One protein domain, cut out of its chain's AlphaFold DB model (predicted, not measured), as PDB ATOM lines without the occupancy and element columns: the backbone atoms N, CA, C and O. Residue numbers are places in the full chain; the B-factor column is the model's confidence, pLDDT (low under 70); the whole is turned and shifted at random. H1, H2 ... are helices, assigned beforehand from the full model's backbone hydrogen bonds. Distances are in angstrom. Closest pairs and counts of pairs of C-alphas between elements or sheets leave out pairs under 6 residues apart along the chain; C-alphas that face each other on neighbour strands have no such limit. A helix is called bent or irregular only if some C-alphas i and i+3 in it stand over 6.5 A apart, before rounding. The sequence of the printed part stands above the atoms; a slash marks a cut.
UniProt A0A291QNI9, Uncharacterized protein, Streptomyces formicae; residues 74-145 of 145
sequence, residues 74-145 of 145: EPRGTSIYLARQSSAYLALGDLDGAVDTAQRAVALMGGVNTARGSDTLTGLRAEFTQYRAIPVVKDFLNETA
ATOM      1  N   GLU A  74       4.264  71.360 108.819       80.19
ATOM      2  CA  GLU A  74       3.900  70.817 107.507       80.19
ATOM      3  C   GLU A  74       4.466  69.393 107.298       80.19
ATOM      4  O   GLU A  74       5.348  69.159 106.453       80.19
ATOM      5  N   PRO A  75       3.963  68.390 108.045       82.44
ATOM      6  CA  PRO A  75       4.482  67.019 107.987       82.44
ATOM      7  C   PRO A  75       4.266  66.375 106.613       82.44
ATOM      8  O   PRO A  75       5.124  65.646 106.112       82.44
ATOM      9  N   ARG A  76       3.147  66.702 105.953       82.44
ATOM     10  CA  ARG A  76       2.845  66.233 104.594       82.44
ATOM     11  C   ARG A  76       3.789  66.833 103.551       82.44
ATOM     12  O   ARG A  76       4.216  66.121 102.649       82.44
ATOM     13  N   GLY A  77       4.116  68.121 103.650       85.50
ATOM     14  CA  GLY A  77       5.087  68.752 102.750       85.50
ATOM     15  C   GLY A  77       6.479  68.148 102.928       85.50
ATOM     16  O   GLY A  77       7.144  67.783 101.959       85.50
ATOM     17  N   THR A  78       6.873  67.922 104.182       88.75
ATOM     18  CA  THR A  78       8.164  67.306 104.509       88.75
ATOM     19  C   THR A  78       8.286  65.892 103.953       88.75
ATOM     20  O   THR A  78       9.323  65.547 103.387       88.75
ATOM     21  N   SER A  79       7.239  65.069 104.057       90.00
ATOM     22  CA  SER A  79       7.280  63.705 103.520       90.00
ATOM     23  C   SER A  79       7.420  63.678 101.994       90.00
ATOM     24  O   SER A  79       8.117  62.813 101.464       90.00
ATOM     25  N   ILE A  80       6.843  64.656 101.284       91.00
ATOM     26  CA  ILE A  80       7.024  64.824  99.834       91.00
ATOM     27  C   ILE A  80       8.485  65.147  99.504       91.00
ATOM     28  O   ILE A  80       9.055  64.530  98.601       91.00
ATOM     29  N   TYR A  81       9.108  66.076 100.230       93.62
ATOM     30  CA  TYR A  81      10.509  66.430  99.996       93.62
ATOM     31  C   TYR A  81      11.474  65.297 100.355       93.62
ATOM     32  O   TYR A  81      12.405  65.039  99.597       93.62
ATOM     33  N   LEU A  82      11.210  64.548 101.427       95.31
ATOM     34  CA  LEU A  82      11.989  63.352 101.761       95.31
ATOM     35  C   LEU A  82      11.849  62.258 100.699       95.31
ATOM     36  O   LEU A  82      12.847  61.654 100.317       95.31
ATOM     37  N   ALA A  83      10.647  62.034 100.163       95.38
ATOM     38  CA  ALA A  83      10.470  61.096  99.059       95.38
ATOM     39  C   ALA A  83      11.293  61.517  97.831       95.38
ATOM     40  O   ALA A  83      12.008  60.699  97.262       95.38
ATOM     41  N   ARG A  84      11.287  62.810  97.482       96.88
ATOM     42  CA  ARG A  84      12.124  63.338  96.392       96.88
ATOM     43  C   ARG A  84      13.622  63.184  96.677       96.88
ATOM     44  O   ARG A  84      14.377  62.822  95.783       96.88
ATOM     45  N   GLN A  85      14.069  63.444  97.903       98.06
ATOM     46  CA  GLN A  85      15.469  63.260  98.284       98.06
ATOM     47  C   GLN A  85      15.884  61.780  98.215       98.06
ATOM     48  O   GLN A  85      16.966  61.473  97.719       98.06
ATOM     49  N   SER A  86      15.004  60.861  98.623       98.00
ATOM     50  CA  SER A  86      15.196  59.415  98.472       98.00
ATOM     51  C   SER A  86      15.369  59.018  97.001       98.00
ATOM     52  O   SER A  86      16.345  58.349  96.661       98.00
ATOM     53  N   SER A  87      14.516  59.523  96.104       97.81
ATOM     54  CA  SER A  87      14.660  59.326  94.654       97.81
ATOM     55  C   SER A  87      15.987  59.868  94.108       97.81
ATOM     56  O   SER A  87      16.575  59.274  93.206       97.81
ATOM     57  N   ALA A  88      16.500  60.979  94.652       98.31
ATOM     58  CA  ALA A  88      17.800  61.518  94.254       98.31
ATOM     59  C   ALA A  88      18.960  60.593  94.659       98.31
ATOM     60  O   ALA A  88      19.838  60.342  93.834       98.31
ATOM     61  N   TYR A  89      18.948  60.039  95.877       98.44
ATOM     62  CA  TYR A  89      19.914  59.012  96.291       98.44
ATOM     63  C   TYR A  89      19.817  57.756  95.418       98.44
ATOM     64  O   TYR A  89      20.831  57.253  94.933       98.44
ATOM     65  N   LEU A  90      18.593  57.308  95.129       97.19
ATOM     66  CA  LEU A  90      18.337  56.145  94.285       97.19
ATOM     67  C   LEU A  90      18.909  56.324  92.871       97.19
ATOM     68  O   LEU A  90      19.567  55.426  92.348       97.19
ATOM     69  N   ALA A  91      18.730  57.509  92.277       97.00
ATOM     70  CA  ALA A  91      19.281  57.859  90.968       97.00
ATOM     71  C   ALA A  91      20.822  57.881  90.937       97.00
ATOM     72  O   ALA A  91      21.415  57.709  89.872       97.00
ATOM     73  N   LEU A  92      21.471  58.071  92.089       97.81
ATOM     74  CA  LEU A  92      22.926  57.980  92.249       97.81
ATOM     75  C   LEU A  92      23.412  56.565  92.592       97.81
ATOM     76  O   LEU A  92      24.617  56.343  92.685       97.81
ATOM     77  N   GLY A  93      22.496  55.610  92.774       96.69
ATOM     78  CA  GLY A  93      22.811  54.251  93.216       96.69
ATOM     79  C   GLY A  93      23.127  54.132  94.710       96.69
ATOM     80  O   GLY A  93      23.564  53.069  95.146       96.69
ATOM     81  N   ASP A  94      22.895  55.186  95.497       97.94
ATOM     82  CA  ASP A  94      23.040  55.168  96.952       97.94
ATOM     83  C   ASP A  94      21.775  54.575  97.588       97.94
ATOM     84  O   ASP A  94      20.825  55.276  97.938       97.94
ATOM     85  N   LEU A  95      21.734  53.244  97.663       97.75
ATOM     86  CA  LEU A  95      20.561  52.516  98.149       97.75
ATOM     87  C   LEU A  95      20.344  52.687  99.654       97.75
ATOM     88  O   LEU A  95      19.194  52.747 100.088       97.75
ATOM     89  N   ASP A  96      21.419  52.790 100.434       97.56
ATOM     90  CA  ASP A  96      21.332  52.979 101.883       97.56
ATOM     91  C   ASP A  96      20.778  54.374 102.204       97.56
ATOM     92  O   ASP A  96      19.803  54.493 102.948       97.56
ATOM     93  N   GLY A  97      21.315  55.423 101.566       97.62
ATOM     94  CA  GLY A  97      20.803  56.788 101.705       97.62
ATOM     95  C   GLY A  97      19.362  56.933 101.210       97.62
ATOM     96  O   GLY A  97      18.546  57.627 101.830       97.62
ATOM     97  N   ALA A  98      19.009  56.231 100.127       97.94
ATOM     98  CA  ALA A  98      17.645  56.210  99.615       97.94
ATOM     99  C   ALA A  98      16.671  55.591 100.627       97.94
ATOM    100  O   ALA A  98      15.628  56.193 100.905       97.94
ATOM    101  N   VAL A  99      16.994  54.423 101.194       97.75
ATOM    102  CA  VAL A  99      16.119  53.727 102.152       97.75
ATOM    103  C   VAL A  99      15.995  54.495 103.467       97.75
ATOM    104  O   VAL A  99      14.868  54.690 103.923       97.75
ATOM    105  N   ASP A 100      17.095  55.001 104.034       97.50
ATOM    106  CA  ASP A 100      17.056  55.812 105.264       97.50
ATOM    107  C   ASP A 100      16.119  57.023 105.105       97.50
ATOM    108  O   ASP A 100      15.204  57.264 105.901       97.50
ATOM    109  N   THR A 101      16.268  57.744 103.991       97.06
ATOM    110  CA  THR A 101      15.436  58.915 103.697       97.06
ATOM    111  C   THR A 101      13.963  58.529 103.493       97.06
ATOM    112  O   THR A 101      13.061  59.231 103.963       97.06
ATOM    113  N   ALA A 102      13.690  57.391 102.845       95.06
ATOM    114  CA  ALA A 102      12.332  56.884 102.649       95.06
ATOM    115  C   ALA A 102      11.657  56.487 103.974       95.06
ATOM    116  O   ALA A 102      10.482  56.793 104.187       95.06
ATOM    117  N   GLN A 103      12.394  55.857 104.893       94.50
ATOM    118  CA  GLN A 103      11.889  55.495 106.220       94.50
ATOM    119  C   GLN A 103      11.488  56.735 107.026       94.50
ATOM    120  O   GLN A 103      10.422  56.755 107.647       94.50
ATOM    121  N   ARG A 104      12.277  57.812 106.947       93.62
ATOM    122  CA  ARG A 104      11.933  59.103 107.565       93.62
ATOM    123  C   ARG A 104      10.639  59.690 106.992       93.62
ATOM    124  O   ARG A 104       9.816  60.193 107.756       93.62
ATOM    125  N   ALA A 105      10.420  59.582 105.678       92.06
ATOM    126  CA  ALA A 105       9.174  60.023 105.044       92.06
ATOM    127  C   ALA A 105       7.952  59.241 105.564       92.06
ATOM    128  O   ALA A 105       6.912  59.833 105.858       92.06
ATOM    129  N   VAL A 106       8.088  57.919 105.725       89.69
ATOM    130  CA  VAL A 106       7.033  57.048 106.271       89.69
ATOM    131  C   VAL A 106       6.731  57.382 107.731       89.69
ATOM    132  O   VAL A 106       5.563  57.477 108.107       89.69
ATOM    133  N   ALA A 107       7.762  57.593 108.552       88.38
ATOM    134  CA  ALA A 107       7.598  57.951 109.958       88.38
ATOM    135  C   ALA A 107       6.811  59.264 110.124       88.38
ATOM    136  O   ALA A 107       5.852  59.311 110.894       88.38
ATOM    137  N   LEU A 108       7.147  60.294 109.337       85.44
ATOM    138  CA  LEU A 108       6.472  61.600 109.355       85.44
ATOM    139  C   LEU A 108       4.998  61.545 108.948       85.44
ATOM    140  O   LEU A 108       4.195  62.337 109.430       85.44
ATOM    141  N   MET A 109       4.617  60.591 108.100       81.38
ATOM    142  CA  MET A 109       3.220  60.398 107.702       81.38
ATOM    143  C   MET A 109       2.370  59.702 108.776       81.38
ATOM    144  O   MET A 109       1.214  59.385 108.515       81.38
ATOM    145  N   GLY A 110       2.899  59.466 109.980       75.88
ATOM    146  CA  GLY A 110       2.212  58.716 111.035       75.88
ATOM    147  C   GLY A 110       2.411  57.203 110.914       75.88
ATOM    148  O   GLY A 110       1.585  56.424 111.391       75.88
ATOM    149  N   GLY A 111       3.499  56.784 110.263       74.50
ATOM    150  CA  GLY A 111       3.866  55.385 110.077       74.50
ATOM    151  C   GLY A 111       3.216  54.719 108.863       74.50
ATOM    152  O   GLY A 111       2.491  55.328 108.072       74.50
ATOM    153  N   VAL A 112       3.493  53.421 108.719       64.75
ATOM    154  CA  VAL A 112       3.194  52.628 107.514       64.75
ATOM    155  C   VAL A 112       1.713  52.673 107.119       64.75
ATOM    156  O   VAL A 112       1.398  52.849 105.945       64.75
ATOM    157  N   ASN A 113       0.792  52.563 108.082       65.19
ATOM    158  CA  ASN A 113      -0.645  52.457 107.795       65.19
ATOM    159  C   ASN A 113      -1.221  53.708 107.118       65.19
ATOM    160  O   ASN A 113      -2.016  53.587 106.191       65.19
ATOM    161  N   THR A 114      -0.800  54.898 107.543       67.31
ATOM    162  CA  THR A 114      -1.231  56.166 106.938       67.31
ATOM    163  C   THR A 114      -0.467  56.440 105.645       67.31
ATOM    164  O   THR A 114      -1.040  56.909 104.663       67.31
ATOM    165  N   ALA A 115       0.824  56.097 105.611       62.59
ATOM    166  CA  ALA A 115       1.672  56.341 104.455       62.59
ATOM    167  C   ALA A 115       1.271  55.489 103.234       62.59
ATOM    168  O   ALA A 115       1.326  55.994 102.110       62.59
ATOM    169  N   ARG A 116       0.796  54.244 103.434       58.91
ATOM    170  CA  ARG A 116       0.311  53.345 102.361       58.91
ATOM    171  C   ARG A 116      -0.815  53.945 101.515       58.91
ATOM    172  O   ARG A 116      -0.926  53.610 100.344       58.91
ATOM    173  N   GLY A 117      -1.639  54.821 102.091       60.50
ATOM    174  CA  GLY A 117      -2.730  55.494 101.380       60.50
ATOM    175  C   GLY A 117      -2.302  56.733 100.590       60.50
ATOM    176  O   GLY A 117      -3.152  57.381  99.988       60.50
ATOM    177  N   SER A 118      -1.015  57.102 100.618       78.19
ATOM    178  CA  SER A 118      -0.517  58.296  99.936       78.19
ATOM    179  C   SER A 118       0.077  57.973  98.562       78.19
ATOM    180  O   SER A 118       0.874  57.040  98.409       78.19
ATOM    181  N   ASP A 119      -0.250  58.804  97.571       82.75
ATOM    182  CA  ASP A 119       0.329  58.719  96.224       82.75
ATOM    183  C   ASP A 119       1.858  58.861  96.256       82.75
ATOM    184  O   ASP A 119       2.566  58.190  95.506       82.75
ATOM    185  N   THR A 120       2.380  59.675  97.182       82.75
ATOM    186  CA  THR A 120       3.818  59.878  97.394       82.75
ATOM    187  C   THR A 120       4.539  58.574  97.739       82.75
ATOM    188  O   THR A 120       5.521  58.232  97.081       82.75
ATOM    189  N   LEU A 121       4.064  57.820  98.741       83.88
ATOM    190  CA  LEU A 121       4.705  56.553  99.109       83.88
ATOM    191  C   LEU A 121       4.511  55.496  98.019       83.88
ATOM    192  O   LEU A 121       5.422  54.712  97.759       83.88
ATOM    193  N   THR A 122       3.344  55.480  97.375       87.88
ATOM    194  CA  THR A 122       3.058  54.551  96.274       87.88
ATOM    195  C   THR A 122       4.042  54.750  95.120       87.88
ATOM    196  O   THR A 122       4.632  53.778  94.647       87.88
ATOM    197  N   GLY A 123       4.281  56.004  94.718       89.38
ATOM    198  CA  GLY A 123       5.278  56.354  93.707       89.38
ATOM    199  C   GLY A 123       6.694  55.961  94.126       89.38
ATOM    200  O   GLY A 123       7.375  55.248  93.392       89.38
ATOM    201  N   LEU A 124       7.105  56.325  95.345       90.31
ATOM    202  CA  LEU A 124       8.442  56.010  95.851       90.31
ATOM    203  C   LEU A 124       8.707  54.493  95.899       90.31
ATOM    204  O   LEU A 124       9.749  54.021  95.449       90.31
ATOM    205  N   ARG A 125       7.749  53.692  96.382       92.75
ATOM    206  CA  ARG A 125       7.862  52.219  96.398       92.75
ATOM    207  C   ARG A 125       8.002  51.630  94.992       92.75
ATOM    208  O   ARG A 125       8.731  50.650  94.810       92.75
ATOM    209  N   ALA A 126       7.329  52.209  93.997       93.75
ATOM    210  CA  ALA A 126       7.463  51.768  92.614       93.75
ATOM    211  C   ALA A 126       8.909  51.941  92.112       93.75
ATOM    212  O   ALA A 126       9.450  51.021  91.497       93.75
ATOM    213  N   GLU A 127       9.573  53.048  92.458       94.88
ATOM    214  CA  GLU A 127      10.975  53.297  92.091       94.88
ATOM    215  C   GLU A 127      11.939  52.266  92.705       94.88
ATOM    216  O   GLU A 127      12.854  51.787  92.029       94.88
ATOM    217  N   PHE A 128      11.694  51.849  93.952       96.12
ATOM    218  CA  PHE A 128      12.487  50.822  94.640       96.12
ATOM    219  C   PHE A 128      12.302  49.405  94.084       96.12
ATOM    220  O   PHE A 128      13.163  48.545  94.279       96.12
ATOM    221  N   THR A 129      11.206  49.127  93.372       94.50
ATOM    222  CA  THR A 129      10.854  47.760  92.943       94.50
ATOM    223  C   THR A 129      11.915  47.133  92.026       94.50
ATOM    224  O   THR A 129      12.132  45.916  92.061       94.50
ATOM    225  N   GLN A 130      12.639  47.949  91.254       94.06
ATOM    226  CA  GLN A 130      13.745  47.481  90.410       94.06
ATOM    227  C   GLN A 130      14.945  46.949  91.223       94.06
ATOM    228  O   GLN A 130      15.695  46.110  90.727       94.06
ATOM    229  N   TYR A 131      15.080  47.352  92.491       95.44
ATOM    230  CA  TYR A 131      16.154  46.946  93.405       95.44
ATOM    231  C   TYR A 131      15.699  45.922  94.455       95.44
ATOM    232  O   TYR A 131      16.436  45.633  95.393       95.44
ATOM    233  N   ARG A 132      14.512  45.313  94.296       94.50
ATOM    234  CA  ARG A 132      13.900  44.397  95.284       94.50
ATOM    235  C   ARG A 132      14.748  43.184  95.697       94.50
ATOM    236  O   ARG A 132      14.408  42.502  96.655       94.50
ATOM    237  N   ALA A 133      15.787  42.851  94.931       95.38
ATOM    238  CA  ALA A 133      16.706  41.758  95.249       95.38
ATOM    239  C   ALA A 133      17.786  42.166  96.269       95.38
ATOM    240  O   ALA A 133      18.392  41.296  96.892       95.38
ATOM    241  N   ILE A 134      18.027  43.468  96.447       96.62
ATOM    242  CA  ILE A 134      19.009  43.994  97.393       96.62
ATOM    243  C   ILE A 134      18.407  43.969  98.805       96.62
ATOM    244  O   ILE A 134      17.288  44.458  98.973       96.62
ATOM    245  N   PRO A 135      19.114  43.437  99.824       96.75
ATOM    246  CA  PRO A 135      18.566  43.257 101.170       96.75
ATOM    247  C   PRO A 135      17.922  44.512 101.770       96.75
ATOM    248  O   PRO A 135      16.751  44.455 102.127       96.75
ATOM    249  N   VAL A 136      18.624  45.652 101.776       96.00
ATOM    250  CA  VAL A 136      18.123  46.902 102.381       96.00
ATOM    251  C   VAL A 136      16.816  47.387 101.738       96.00
ATOM    252  O   VAL A 136      15.886  47.805 102.424       96.00
ATOM    253  N   VAL A 137      16.691  47.242 100.415       96.19
ATOM    254  CA  VAL A 137      15.476  47.619  99.677       96.19
ATOM    255  C   VAL A 137      14.358  46.606  99.896       96.19
ATOM    256  O   VAL A 137      13.201  46.983 100.068       96.19
ATOM    257  N   LYS A 138      14.684  45.313  99.880       96.00
ATOM    258  CA  LYS A 138      13.728  44.233 100.132       96.00
ATOM    259  C   LYS A 138      13.078  44.392 101.506       96.00
ATOM    260  O   LYS A 138      11.861  44.266 101.613       96.00
ATOM    261  N   ASP A 139      13.877  44.675 102.527       95.50
ATOM    262  CA  ASP A 139      13.399  44.821 103.899       95.50
ATOM    263  C   ASP A 139      12.481  46.047 104.011       95.50
ATOM    264  O   ASP A 139      11.336  45.906 104.442       95.50
ATOM    265  N   PHE A 140      12.886  47.195 103.451       94.00
ATOM    266  CA  PHE A 140      12.024  48.377 103.341       94.00
ATOM    267  C   PHE A 140      10.692  48.085 102.631       94.00
ATOM    268  O   PHE A 140       9.620  48.461 103.115       94.00
ATOM    269  N   LEU A 141      10.735  47.399 101.483       93.62
ATOM    270  CA  LEU A 141       9.536  47.065 100.716       93.62
ATOM    271  C   LEU A 141       8.602  46.127 101.487       93.62
ATOM    272  O   LEU A 141       7.388  46.294 101.365       93.62
ATOM    273  N   ASN A 142       9.135  45.189 102.274       92.19
ATOM    274  CA  ASN A 142       8.355  44.269 103.104       92.19
ATOM    275  C   ASN A 142       7.721  44.971 104.308       92.19
ATOM    276  O   ASN A 142       6.542  44.764 104.583       92.19
ATOM    277  N   GLU A 143       8.475  45.818 105.009       89.00
ATOM    278  CA  GLU A 143       7.990  46.565 106.176       89.00
ATOM    279  C   GLU A 143       6.885  47.557 105.812       89.00
ATOM    280  O   GLU A 143       6.002  47.846 106.622       89.00
ATOM    281  N   THR A 144       6.919  48.070 104.579       85.06
ATOM    282  CA  THR A 144       5.970  49.077 104.097       85.06
ATOM    283  C   THR A 144       4.911  48.528 103.127       85.06
ATOM    284  O   THR A 144       4.114  49.311 102.607       85.06
ATOM    285  N   ALA A 145       4.883  47.207 102.880       76.62
ATOM    286  CA  ALA A 145       3.884  46.516 102.043       76.62
ATOM    287  C   ALA A 145       2.517  46.466 102.701       76.62
ATOM    288  O   ALA A 145       2.486  46.182 103.913       76.62
TER     289      ALA A 145
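AT A GLANCE: This is residues 74 to 145 of the 145 residues of an uncharacterized protein of Streptomyces formicae (UniProt A0A291QNI9). Two helical hairpins, H1 with H2 and H4 with H5, pack side by side into a small four-cornered bundle, with H1 and H5 at opposite corners. The very short H3 lies at one end, where the chain passes from the first hairpin to the second. The printed part has 72 residues with five named helices, H1 to H5 in order, and no named strand: the class is all helix. It is compact, with a radius of gyration of the C-alphas of 10.8 A and spans of 31 by 22 by 16 A.

IN THESE COORDINATES: Find C-alpha 75 at (4.482, 67.019, 107.987); from there H1, residues 75 to 91, runs 24.3 A. H2, residues 95 to 108, runs 20.2 A, and H3 is residues 112 to 115. H4, residues 119 to 131, runs 19.9 A and is only just irregular: C-alphas 127 and 130 are 6.7 A apart. H5, residues 135 to 143, ends at C-alpha 143, (7.990, 46.565, 106.176).

HOW THE PARTS SIT: H1, H2 and H4 form an up-and-down bundle, each running against the one before. Look first at the hairpin of H1 and H2, which touch at a shallow tilt of 10 degrees; their closest C-alphas, Ser 86 and Ala 98, are 4.2 A apart. H1 touches H4, closest at C-alphas Ala 83 and Leu 124, 6.3 A. H2 touches H5, closest at C-alphas Val 99 and Val 137, 6.6 A. H4 and H5, a hairpin, touch at 35.4 degrees, only just a steep tilt, with C-alphas Tyr 131 and Val 137 closest at 6.3 A. H1 and H5 are apart. H3 touches no helix but is near H2. Every O i to N i+4 pair is within hydrogen-bond range in H1, H2 and H5, and 7 of 9 are in H4; H3 is too short for one.

THE WHOLE: The farthest C-alphas, Glu 74 and Ala 133, are 34.0 A apart. The printed part has no cut, and its four links between helices are tight. Look at residues 112 to 117 for pLDDT under 70.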